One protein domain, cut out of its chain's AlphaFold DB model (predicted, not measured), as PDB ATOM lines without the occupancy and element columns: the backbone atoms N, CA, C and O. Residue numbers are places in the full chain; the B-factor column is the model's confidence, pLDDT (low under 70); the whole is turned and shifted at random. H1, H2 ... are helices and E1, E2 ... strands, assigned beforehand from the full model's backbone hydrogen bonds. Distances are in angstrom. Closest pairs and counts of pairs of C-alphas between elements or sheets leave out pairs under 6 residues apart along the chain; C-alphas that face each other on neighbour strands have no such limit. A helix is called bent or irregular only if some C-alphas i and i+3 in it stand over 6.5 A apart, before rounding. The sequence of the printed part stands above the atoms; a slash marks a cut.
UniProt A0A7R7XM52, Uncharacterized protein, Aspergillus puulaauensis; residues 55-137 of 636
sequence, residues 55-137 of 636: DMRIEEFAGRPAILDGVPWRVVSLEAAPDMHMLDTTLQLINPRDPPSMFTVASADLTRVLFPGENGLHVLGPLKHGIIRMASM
ATOM      1  N   ASP A  55     214.645 148.654 237.945       82.00
ATOM      2  CA  ASP A  55     215.396 147.759 238.826       82.00
ATOM      3  C   ASP A  55     214.442 146.681 239.353       82.00
ATOM      4  O   ASP A  55     213.393 147.001 239.915       82.00
ATOM      5  N   MET A  56     214.813 145.414 239.192       81.50
ATOM      6  CA  MET A  56     214.013 144.256 239.586       81.50
ATOM      7  C   MET A  56     214.866 143.233 240.331       81.50
ATOM      8  O   MET A  56     216.009 142.988 239.951       81.50
ATOM      9  N   ARG A  57     214.322 142.603 241.375       80.75
ATOM     10  CA  ARG A  57     214.995 141.479 242.047       80.75
ATOM     11  C   ARG A  57     214.943 140.233 241.168       80.75
ATOM     12  O   ARG A  57     213.899 139.961 240.576       80.75
ATOM     13  N   ILE A  58     216.022 139.452 241.112       80.94
ATOM     14  CA  ILE A  58     216.045 138.192 240.350       80.94
ATOM     15  C   ILE A  58     214.973 137.208 240.852       80.94
ATOM     16  O   ILE A  58     214.298 136.556 240.057       80.94
ATOM     17  N   GLU A  59     214.717 137.200 242.162       79.94
ATOM     18  CA  GLU A  59     213.708 136.363 242.817       79.94
ATOM     19  C   GLU A  59     212.262 136.720 242.404       79.94
ATOM     20  O   GLU A  59     211.367 135.879 242.468       79.94
ATOM     21  N   GLU A  60     212.020 137.947 241.927       82.94
ATOM     22  CA  GLU A  60     210.700 138.424 241.481       82.94
ATOM     23  C   GLU A  60     210.378 138.052 240.024       82.94
ATOM     24  O   GLU A  60     209.288 138.369 239.536       82.94
ATOM     25  N   PHE A  61     211.293 137.387 239.306       86.56
ATOM     26  CA  PHE A  61     211.044 136.959 237.929       86.56
ATOM     27  C   PHE A  61     210.159 135.716 237.825       86.56
ATOM     28  O   PHE A  61     209.426 135.600 236.842       86.56
ATOM     29  N   ALA A  62     210.169 134.820 238.815       87.44
ATOM     30  CA  ALA A  62     209.374 133.592 238.785       87.44
ATOM     31  C   ALA A  62     207.874 133.882 238.557       87.44
ATOM     32  O   ALA A  62     207.254 134.705 239.230       87.44
ATOM     33  N   GLY A  63     207.273 133.222 237.563       86.25
ATOM     34  CA  GLY A  63     205.868 133.393 237.183       86.25
ATOM     35  C   GLY A  63     205.537 134.638 236.341       86.25
ATOM     36  O   GLY A  63     204.404 134.716 235.834       86.25
ATOM     37  N   ARG A  64     206.474 135.582 236.140       90.56
ATOM     38  CA  ARG A  64     206.244 136.797 235.328       90.56
ATOM     39  C   ARG A  64     205.880 136.456 233.877       90.56
ATOM     40  O   ARG A  64     206.344 135.445 233.345       90.56
ATOM     41  N   PRO A  65     205.064 137.293 233.209       92.44
ATOM     42  CA  PRO A  65     204.868 137.191 231.769       92.44
ATOM     43  C   PRO A  65     206.154 137.570 231.026       92.44
ATOM     44  O   PRO A  65     206.826 138.539 231.379       92.44
ATOM     45  N   ALA A  66     206.443 136.839 229.957       93.81
ATOM     46  CA  ALA A  66     207.510 137.136 229.009       93.81
ATOM     47  C   ALA A  66     206.985 136.970 227.576       93.81
ATOM     48  O   ALA A  66     205.984 136.287 227.341       93.81
ATOM     49  N   ILE A  67     207.639 137.596 226.605       93.69
ATOM     50  CA  ILE A  67     207.341 137.470 225.179       93.69
ATOM     51  C   ILE A  67     208.660 137.205 224.461       93.69
ATOM     52  O   ILE A  67     209.573 138.023 224.529       93.69
ATOM     53  N   LEU A  68     208.749 136.086 223.748       92.69
ATOM     54  CA  LEU A  68     209.889 135.740 222.900       92.69
ATOM     55  C   LEU A  68     209.353 135.498 221.490       92.69
ATOM     56  O   LEU A  68     208.415 134.721 221.313       92.69
ATOM     57  N   ASP A  69     209.886 136.230 220.509       89.00
ATOM     58  CA  ASP A  69     209.463 136.194 219.099       89.00
ATOM     59  C   ASP A  69     207.942 136.356 218.885       89.00
ATOM     60  O   ASP A  69     207.330 135.745 218.010       89.00
ATOM     61  N   GLY A  70     207.302 137.185 219.719       88.81
ATOM     62  CA  GLY A  70     205.853 137.427 219.691       88.81
ATOM     63  C   GLY A  70     204.996 136.328 220.339       88.81
ATOM     64  O   GLY A  70     203.782 136.501 220.466       88.81
ATOM     65  N   VAL A  71     205.598 135.228 220.795       89.38
ATOM     66  CA  VAL A  71     204.922 134.163 221.547       89.38
ATOM     67  C   VAL A  71     204.889 134.535 223.036       89.38
ATOM     68  O   VAL A  71     205.926 134.918 223.576       89.38
ATOM     69  N   PRO A  72     203.734 134.440 223.727       91.31
ATOM     70  CA  PRO A  72     203.649 134.683 225.163       91.31
ATOM     71  C   PRO A  72     204.108 133.462 225.972       91.31
ATOM     72  O   PRO A  72     203.626 132.348 225.763       91.31
ATOM     73  N   TRP A  73     204.966 133.705 226.956       93.12
ATOM     74  CA  TRP A  73     205.537 132.730 227.884       93.12
ATOM     75  C   TRP A  73     205.295 133.159 229.337       93.12
ATOM     76  O   TRP A  73     204.914 134.301 229.619       93.12
ATOM     77  N   ARG A  74     205.559 132.250 230.278       92.38
ATOM     78  CA  ARG A  74     205.823 132.596 231.680       92.38
ATOM     79  C   ARG A  74     207.239 132.195 232.053       92.38
ATOM     80  O   ARG A  74     207.727 131.182 231.566       92.38
ATOM     81  N   VAL A  75     207.867 132.961 232.932       91.25
ATOM     82  CA  VAL A  75     209.141 132.581 233.549       91.25
ATOM     83  C   VAL A  75     208.910 131.466 234.569       91.25
ATOM     84  O   VAL A  75     207.971 131.546 235.365       91.25
ATOM     85  N   VAL A  76     209.767 130.448 234.554       88.50
ATOM     86  CA  VAL A  76     209.852 129.401 235.584       88.50
ATOM     87  C   VAL A  76     210.893 129.814 236.618       88.50
ATOM     88  O   VAL A  76     210.541 130.094 237.761       88.50
ATOM     89  N   SER A  77     212.144 129.949 236.181       86.38
ATOM     90  CA  SER A  77     213.265 130.465 236.961       86.38
ATOM     91  C   SER A  77     214.083 131.455 236.134       86.38
ATOM     92  O   SER A  77     214.077 131.432 234.897       86.38
ATOM     93  N   LEU A  78     214.782 132.337 236.843       84.69
ATOM     94  CA  LEU A  78     215.885 133.124 236.318       84.69
ATOM     95  C   LEU A  78     217.058 132.888 237.265       84.69
ATOM     96  O   LEU A  78     217.004 133.275 238.428       84.69
ATOM     97  N   GLU A  79     218.065 132.178 236.782       77.50
ATOM     98  CA  GLU A  79     219.220 131.730 237.553       77.50
ATOM     99  C   GLU A  79     220.453 132.489 237.068       77.50
ATOM    100  O   GLU A  79     220.773 132.478 235.881       77.50
ATOM    101  N   ALA A  80     221.139 133.170 237.980       69.12
ATOM    102  CA  ALA A  80     222.411 133.827 237.719       69.12
ATOM    103  C   ALA A  80     223.152 134.014 239.046       69.12
ATOM    104  O   ALA A  80     222.523 134.332 240.061       69.12
ATOM    105  N   ALA A  81     224.477 133.843 239.060       57.94
ATOM    106  CA  ALA A  81     225.239 134.133 240.269       57.94
ATOM    107  C   ALA A  81     225.253 135.655 240.540       57.94
ATOM    108  O   ALA A  81     225.306 136.435 239.587       57.94
ATOM    109  N   PRO A  82     225.273 136.109 241.811       46.81
ATOM    110  CA  PRO A  82     225.157 137.535 242.161       46.81
ATOM    111  C   PRO A  82     226.224 138.473 241.565       46.81
ATOM    112  O   PRO A  82     226.022 139.689 241.550       46.81
ATOM    113  N   ASP A  83     227.334 137.900 241.093       48.09
ATOM    114  CA  ASP A  83     228.523 138.583 240.574       48.09
ATOM    115  C   ASP A  83     228.903 138.152 239.141       48.09
ATOM    116  O   ASP A  83     229.965 138.529 238.653       48.09
ATOM    117  N   MET A  84     228.061 137.363 238.459       49.22
ATOM    118  CA  MET A  84     228.299 136.938 237.073       49.22
ATOM    119  C   MET A  84     227.916 138.018 236.055       49.22
ATOM    120  O   MET A  84     226.963 138.776 236.245       49.22
ATOM    121  N   HIS A  85     228.616 138.030 234.919       52.09
ATOM    122  CA  HIS A  85     228.186 138.803 233.757       52.09
ATOM    123  C   HIS A  85     226.882 138.222 233.177       52.09
ATOM    124  O   HIS A  85     226.591 137.032 233.292       52.09
ATOM    125  N   MET A  86     226.117 139.053 232.462       55.00
ATOM    126  CA  MET A  86     224.851 138.675 231.802       55.00
ATOM    127  C   MET A  86     224.933 137.441 230.878       55.00
ATOM    128  O   MET A  86     223.908 136.838 230.569       55.00
ATOM    129  N   LEU A  87     226.133 137.061 230.432       54.91
ATOM    130  CA  LEU A  87     226.373 135.895 229.577       54.91
ATOM    131  C   LEU A  87     226.154 134.550 230.295       54.91
ATOM    132  O   LEU A  87     225.848 133.565 229.627       54.91
ATOM    133  N   ASP A  88     226.231 134.515 231.626       64.44
ATOM    134  CA  ASP A  88     226.069 133.288 232.426       64.44
ATOM    135  C   ASP A  88     224.665 133.175 233.058       64.44
ATOM    136  O   ASP A  88     224.390 132.302 233.879       64.44
ATOM    137  N   THR A  89     223.745 134.062 232.666       73.50
ATOM    138  CA  THR A  89     222.349 134.049 233.124       73.50
ATOM    139  C   THR A  89     221.538 132.980 232.386       73.50
ATOM    140  O   THR A  89     221.480 132.961 231.158       73.50
ATOM    141  N   THR A  90     220.846 132.119 233.130       82.50
ATOM    142  CA  THR A  90     219.955 131.078 232.605       82.50
ATOM    143  C   THR A  90     218.498 131.457 232.860       82.50
ATOM    144  O   THR A  90     218.046 131.521 234.001       82.50
ATOM    145  N   LEU A  91     217.732 131.685 231.791       88.69
ATOM    146  CA  LEU A  91     216.297 131.970 231.864       88.69
ATOM    147  C   LEU A  91     215.494 130.752 231.401       88.69
ATOM    148  O   LEU A  91     215.615 130.325 230.250       88.69
ATOM    149  N   GLN A  92     214.628 130.233 232.270       91.06
ATOM    150  CA  GLN A  92     213.707 129.149 231.937       91.06
ATOM    151  C   GLN A  92     212.297 129.698 231.709       91.06
ATOM    152  O   GLN A  92     211.743 130.420 232.542       91.06
ATOM    153  N   LEU A  93     211.694 129.335 230.579       91.50
ATOM    154  CA  LEU A  93     210.345 129.722 230.180       91.50
ATOM    155  C   LEU A  93     209.436 128.492 230.057       91.50
ATOM    156  O   LEU A  93     209.872 127.415 229.665       91.50
ATOM    157  N   ILE A  94     208.147 128.667 230.339       92.31
ATOM    158  CA  ILE A  94     207.092 127.669 230.118       92.31
ATOM    159  C   ILE A  94     205.994 128.281 229.252       92.31
ATOM    160  O   ILE A  94     205.588 129.433 229.456       92.31
ATOM    161  N   ASN A  95     205.514 127.534 228.260       86.62
ATOM    162  CA  ASN A  95     204.421 127.997 227.414       86.62
ATOM    163  C   ASN A  95     203.089 127.792 228.161       86.62
ATOM    164  O   ASN A  95     202.681 126.652 228.376       86.62
ATOM    165  N   PRO A  96     202.341 128.849 228.533       81.31
ATOM    166  CA  PRO A  96     201.080 128.691 229.261       81.31
ATOM    167  C   PRO A  96     199.974 128.003 228.438       81.31
ATOM    168  O   PRO A  96     198.928 127.673 228.995       81.31
ATOM    169  N   ARG A  97     200.171 127.809 227.125       82.31
ATOM    170  CA  ARG A  97     199.271 127.058 226.230       82.31
ATOM    171  C   ARG A  97     199.749 125.631 225.938       82.31
ATOM    172  O   ARG A  97     198.954 124.847 225.433       82.31
ATOM    173  N   ASP A  98     201.002 125.312 226.258       78.44
ATOM    174  CA  ASP A  98     201.585 123.967 226.181       78.44
ATOM    175  C   ASP A  98     202.528 123.744 227.384       78.44
ATOM    176  O   ASP A  98     203.747 123.825 227.248       78.44
ATOM    177  N   PRO A  99     201.987 123.505 228.596       69.12
ATOM    178  CA  PRO A  99     202.793 123.455 229.815       69.12
ATOM    179  C   PRO A  99     203.882 122.366 229.916       69.12
ATOM    180  O   PRO A  99     204.836 122.607 230.650       69.12
ATOM    181  N   PRO A 100     203.809 121.174 229.278       66.69
ATOM    182  CA  PRO A 100     204.853 120.160 229.467       66.69
ATOM    183  C   PRO A 100     206.202 120.518 228.818       66.69
ATOM    184  O   PRO A 100     207.183 119.824 229.079       66.69
ATOM    185  N   SER A 101     206.278 121.570 227.992       67.50
ATOM    186  CA  SER A 101     207.523 122.033 227.375       67.50
ATOM    187  C   SER A 101     208.133 123.225 228.136       67.50
ATOM    188  O   SER A 101     207.738 124.383 227.977       67.50
ATOM    189  N   MET A 102     209.145 122.938 228.964       82.44
ATOM    190  CA  MET A 102     210.075 123.961 229.457       82.44
ATOM    191  C   MET A 102     211.099 124.297 228.367       82.44
ATOM    192  O   MET A 102     211.613 123.404 227.691       82.44
ATOM    193  N   PHE A 103     211.400 125.581 228.209       88.31
ATOM    194  CA  PHE A 103     212.342 126.116 227.233       88.31
ATOM    195  C   PHE A 103     213.400 126.963 227.941       88.31
ATOM    196  O   PHE A 103     213.084 128.005 228.515       88.31
ATOM    197  N   THR A 104     214.658 126.535 227.878       89.94
ATOM    198  CA  THR A 104     215.794 127.335 228.349       89.94
ATOM    199  C   THR A 104     216.225 128.294 227.246       89.94
ATOM    200  O   THR A 104     216.583 127.864 226.149       89.94
ATOM    201  N   VAL A 105     216.196 129.594 227.531       87.06
ATOM    202  CA  VAL A 105     216.680 130.634 226.616       87.06
ATOM    203  C   VAL A 105     218.208 130.630 226.642       87.06
ATOM    204  O   VAL A 105     218.805 130.682 227.715       87.06
ATOM    205  N   ALA A 106     218.848 130.579 225.473       82.31
ATOM    206  CA  ALA A 106     220.299 130.716 225.375       82.31
ATOM    207  C   ALA A 106     220.735 132.143 225.750       82.31
ATOM    208  O   ALA A 106     220.048 133.105 225.404       82.31
ATOM    209  N   SER A 107     221.899 132.307 226.383       76.38
ATOM    210  CA  SER A 107     222.367 133.609 226.890       76.38
ATOM    211  C   SER A 107     222.399 134.713 225.824       76.38
ATOM    212  O   SER A 107     222.028 135.855 226.084       76.38
ATOM    213  N   ALA A 108     222.773 134.359 224.589       78.00
ATOM    214  CA  ALA A 108     222.797 135.274 223.443       78.00
ATOM    215  C   ALA A 108     221.403 135.791 223.023       78.00
ATOM    216  O   ALA A 108     221.308 136.836 222.380       78.00
ATOM    217  N   ASP A 109     220.331 135.087 223.397       84.25
ATOM    218  CA  ASP A 109     218.942 135.415 223.065       84.25
ATOM    219  C   ASP A 109     218.189 136.126 224.206       84.25
ATOM    220  O   ASP A 109     217.060 136.575 224.001       84.25
ATOM    221  N   LEU A 110     218.787 136.291 225.394       85.31
ATOM    222  CA  LEU A 110     218.137 136.932 226.553       85.31
ATOM    223  C   LEU A 110     217.636 138.353 226.258       85.31
ATOM    224  O   LEU A 110     216.564 138.745 226.714       85.31
ATOM    225  N   THR A 111     218.374 139.110 225.444       82.75
ATOM    226  CA  THR A 111     218.015 140.476 225.022       82.75
ATOM    227  C   THR A 111     216.832 140.523 224.048       82.75
ATOM    228  O   THR A 111     216.272 141.593 223.817       82.75
ATOM    229  N   ARG A 112     216.416 139.377 223.490       88.75
ATOM    230  CA  ARG A 112     215.219 139.240 222.640       88.75
ATOM    231  C   ARG A 112     213.954 138.967 223.456       88.75
ATOM    232  O   ARG A 112     212.854 139.074 222.912       88.75
ATOM    233  N   VAL A 113     214.089 138.600 224.734       92.25
ATOM    234  CA  VAL A 113     212.952 138.342 225.621       92.25
ATOM    235  C   VAL A 113     212.416 139.666 226.155       92.25
ATOM    236  O   VAL A 113     213.096 140.393 226.880       92.25
ATOM    237  N   LEU A 114     211.169 139.967 225.802       94.38
ATOM    238  CA  LEU A 114     210.465 141.174 226.208       94.38
ATOM    239  C   LEU A 114     209.594 140.885 227.432       94.38
ATOM    240  O   LEU A 114     208.786 139.958 227.440       94.38
ATOM    241  N   PHE A 115     209.692 141.733 228.442       93.44
ATOM    242  CA  PHE A 115     208.942 141.649 229.686       93.44
ATOM    243  C   PHE A 115     207.932 142.799 229.752       93.44
ATOM    244  O   PHE A 115     208.331 143.970 229.757       93.44
ATOM    245  N   PRO A 116     206.621 142.507 229.793       90.44
ATOM    246  CA  PRO A 116     205.602 143.515 230.049       90.44
ATOM    247  C   PRO A 116     205.689 144.060 231.481       90.44
ATOM    248  O   PRO A 116     205.761 143.298 232.446       90.44
ATOM    249  N   GLY A 117     205.622 145.382 231.609       81.19
ATOM    250  CA  GLY A 117     205.479 146.113 232.866       81.19
ATOM    251  C   GLY A 117     204.524 147.299 232.708       81.19
ATOM    252  O   GLY A 117     204.064 147.599 231.605       81.19
ATOM    253  N   GLU A 118     204.232 147.995 233.809       75.69
ATOM    254  CA  GLU A 118     203.287 149.129 233.833       75.69
ATOM    255  C   GLU A 118     203.669 150.238 232.838       75.69
ATOM    256  O   GLU A 118     202.816 150.802 232.156       75.69
ATOM    257  N   ASN A 119     204.976 150.468 232.686       76.00
ATOM    258  CA  ASN A 119     205.550 151.477 231.802       76.00
ATOM    259  C   ASN A 119     205.924 150.927 230.410       76.00
ATOM    260  O   ASN A 119     206.695 151.555 229.698       76.00
ATOM    261  N   GLY A 120     205.394 149.775 229.983       84.88
ATOM    262  CA  GLY A 120     205.607 149.229 228.634       84.88
ATOM    263  C   GLY A 120     206.455 147.956 228.591       84.88
ATOM    264  O   GLY A 120     206.378 147.116 229.484       84.88
ATOM    265  N   LEU A 121     207.219 147.773 227.509       91.75
ATOM    266  CA  LEU A 121     208.039 146.578 227.276       91.75
ATOM    267  C   LEU A 121     209.500 146.847 227.631       91.75
ATOM    268  O   LEU A 121     210.062 147.857 227.207       91.75
ATOM    269  N   HIS A 122     210.104 145.909 228.352       92.69
ATOM    270  CA  HIS A 122     211.488 145.976 228.811       92.69
ATOM    271  C   HIS A 122     212.259 144.713 228.412       92.69
ATOM    272  O   HIS A 122     211.653 143.665 228.203       92.69
ATOM    273  N   VAL A 123     213.584 144.795 228.344       91.31
ATOM    274  CA  VAL A 123     214.500 143.650 228.179       91.31
ATOM    275  C   VAL A 123     215.383 143.506 229.414       91.31
ATOM    276  O   VAL A 123     215.554 144.466 230.170       91.31
ATOM    277  N   LEU A 124     215.960 142.321 229.626       88.06
ATOM    278  CA  LEU A 124     216.993 142.146 230.649       88.06
ATOM    279  C   LEU A 124     218.208 143.024 230.308       88.06
ATOM    280  O   LEU A 124     218.680 143.030 229.171       88.06
ATOM    281  N   GLY A 125     218.693 143.757 231.304       82.94
ATOM    282  CA  GLY A 125     219.974 144.462 231.275       82.94
ATOM    283  C   GLY A 125     220.873 143.962 232.411       82.94
ATOM    284  O   GLY A 125     220.594 142.897 232.958       82.94
ATOM    285  N   PRO A 126     221.946 144.688 232.766       77.81
ATOM    286  CA  PRO A 126     222.968 144.195 233.689       77.81
ATOM    287  C   PRO A 126     222.419 143.734 235.050       77.81
ATOM    288  O   PRO A 126     221.491 144.331 235.603       77.81
ATOM    289  N   LEU A 127     223.029 142.674 235.583       76.56
ATOM    290  CA  LEU A 127     222.776 142.099 236.903       76.56
ATOM    291  C   LEU A 127     223.901 142.512 237.856       76.56
ATOM    292  O   LEU A 127     225.072 142.369 237.512       76.56
ATOM    293  N   LYS A 128     223.559 142.947 239.073       73.94
ATOM    294  CA  LYS A 128     224.526 143.085 240.169       73.94
ATOM    295  C   LYS A 128     223.862 142.850 241.518       73.94
ATOM    296  O   LYS A 128     222.768 143.358 241.762       73.94
ATOM    297  N   HIS A 129     224.507 142.075 242.395       69.88
ATOM    298  CA  HIS A 129     224.022 141.788 243.755       69.88
ATOM    299  C   HIS A 129     222.580 141.230 243.789       69.88
ATOM    300  O   HIS A 129     221.823 141.492 244.719       69.88
ATOM    301  N   GLY A 130     222.167 140.481 242.758       72.88
ATOM    302  CA  GLY A 130     220.800 139.946 242.627       72.88
ATOM    303  C   GLY A 130     219.730 140.950 242.159       72.88
ATOM    304  O   GLY A 130     218.542 140.626 242.173       72.88
ATOM    305  N   ILE A 131     220.121 142.160 241.745       78.88
ATOM    306  CA  ILE A 131     219.249 143.154 241.099       78.88
ATOM    307  C   ILE A 131     219.545 143.166 239.600       78.88
ATOM    308  O   ILE A 131     220.701 143.274 239.207       78.88
ATOM    309  N   ILE A 132     218.511 143.114 238.765       82.81
ATOM    310  CA  ILE A 132     218.579 143.271 237.309       82.81
ATOM    311  C   ILE A 132     218.061 144.658 236.944       82.81
ATOM    312  O   ILE A 132     216.928 145.008 237.283       82.81
ATOM    313  N   ARG A 133     218.856 145.433 236.203       83.31
ATOM    314  CA  ARG A 133     218.430 146.716 235.631       83.31
ATOM    315  C   ARG A 133     217.852 146.500 234.237       83.31
ATOM    316  O   ARG A 133     218.573 146.472 233.244       83.31
ATOM    317  N   MET A 134     216.537 146.347 234.158       87.06
ATOM    318  CA  MET A 134     215.820 146.138 232.903       87.06
ATOM    319  C   MET A 134     215.783 147.423 232.067       87.06
ATOM    320  O   MET A 134     215.429 148.495 232.570       87.06
ATOM    321  N   ALA A 135     216.110 147.316 230.779       87.56
ATOM    322  CA  ALA A 135     216.116 148.441 229.846       87.56
ATOM    323  C   ALA A 135     214.775 148.567 229.113       87.56
ATOM    324  O   ALA A 135     214.207 147.569 228.669       87.56
ATOM    325  N   SER A 136     214.263 149.791 228.972       89.00
ATOM    326  CA  SER A 136     213.032 150.058 228.216       89.00
ATOM    327  C   SER A 136     213.256 149.936 226.708       89.00
ATOM    328  O   SER A 136     214.246 150.429 226.169       89.00
ATOM    329  N   MET A 137     212.286 149.338 226.011       90.00
ATOM    330  CA  MET A 137     212.229 149.314 224.544       90.00
ATOM    331  C   MET A 137     211.765 150.649 223.936       90.00
ATOM    332  O   MET A 137     211.812 150.819 222.716       90.00
TER     333      MET A 137
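AT A GLANCE: This is residues 55 to 137 of the 636 residues of an uncharacterized protein of Aspergillus puulaauensis (UniProt A0A7R7XM52). Two small, strongly twisted sheets of four strands sit face to face as a sandwich, E1 E8 E7 E6 over E2 E3 E4 E5, their strands crossed at 57 degrees. Edge strands E2 and E6 come together on one side, edge strands E1 and E5 stay apart, and the short helices H1 and H2 lie in the links where the chain changes sheets. The printed part has 83 residues, with E1 H1 E2 E3 E4 E5 H2 E6 E7 E8 along the chain; both sheets, in the orders E1 E8 E7 E6 and E2 E3 E4 E5, are antiparallel, and the class is mostly strand. It is compact, with a radius of gyration of the C-alphas of 11.8 A, and rounded, spanning 34 by 26 by 21 A.

IN THESE COORDINATES: E1, residues 55 to 57, begins at C-alpha 55 (215.396, 147.759, 238.826). H1 is residues 58 to 61 and E2 residues 65 to 68. E3, residues 71 to 79, is 21.6 A long and bends by 66 degrees at residue 76. E4, residues 90 to 95, is 16.7 A long. E5, residues 98 to 105, is 16.5 A long and bends by 71 degrees at residue 101. H2, residues 107 to 112, begins at C-alpha 107 (222.367, 133.609, 226.890); it is irregular, with C-alphas 108 and 111 7.2 A apart. E6 is residues 114 to 117 and E7 residues 120 to 123. E8, residues 131 to 136, is 15.9 A long and ends at C-alpha 136 (213.032, 150.058, 228.216).

HOW THE PARTS SIT: E2 E3 E4 E5 is a meander, each strand the antiparallel neighbour of the one before. N 66 and O 73 of the hairpin E2 and E3 are 3.0 A apart, N 76 and O 92 of E3 and E4 2.8 A, and N 93 and O 103 of E4 and E5 2.8 A. H1 is on this sheet, over E3, at a height over the sheet of 7.6 A; its closest C-alphas to E3 are those of Phe 61 and Leu 78, 6.4 A. E6 E7 E8 is a second meander, in a curled sheet: N 115 and O 122 are 2.8 A apart, N 123 and O 135 2.9 A. E1 pairs with E8, N 56 and O 132 at 2.9 A. Between the sheets, the closest C-alphas of E2 and E6 are those of Ala 66 and Phe 115, 4.8 A. H2 only grazes both sheets. In H2, 0 of 2 O i to N i+4 pairs and 2 of 3 O i to N i+3 pairs are within hydrogen-bond range; H1 is too short for an O i to N i+4 pair.

THE WHOLE: The two C-alphas farthest apart, those of Asp 83 and Arg 97, are 34.6 A apart. The printed part has no cut and no long link. The mean pLDDT of the printed part is 81.5, and it is under 70 at residues 80 to 88, 99 to 101 and 129.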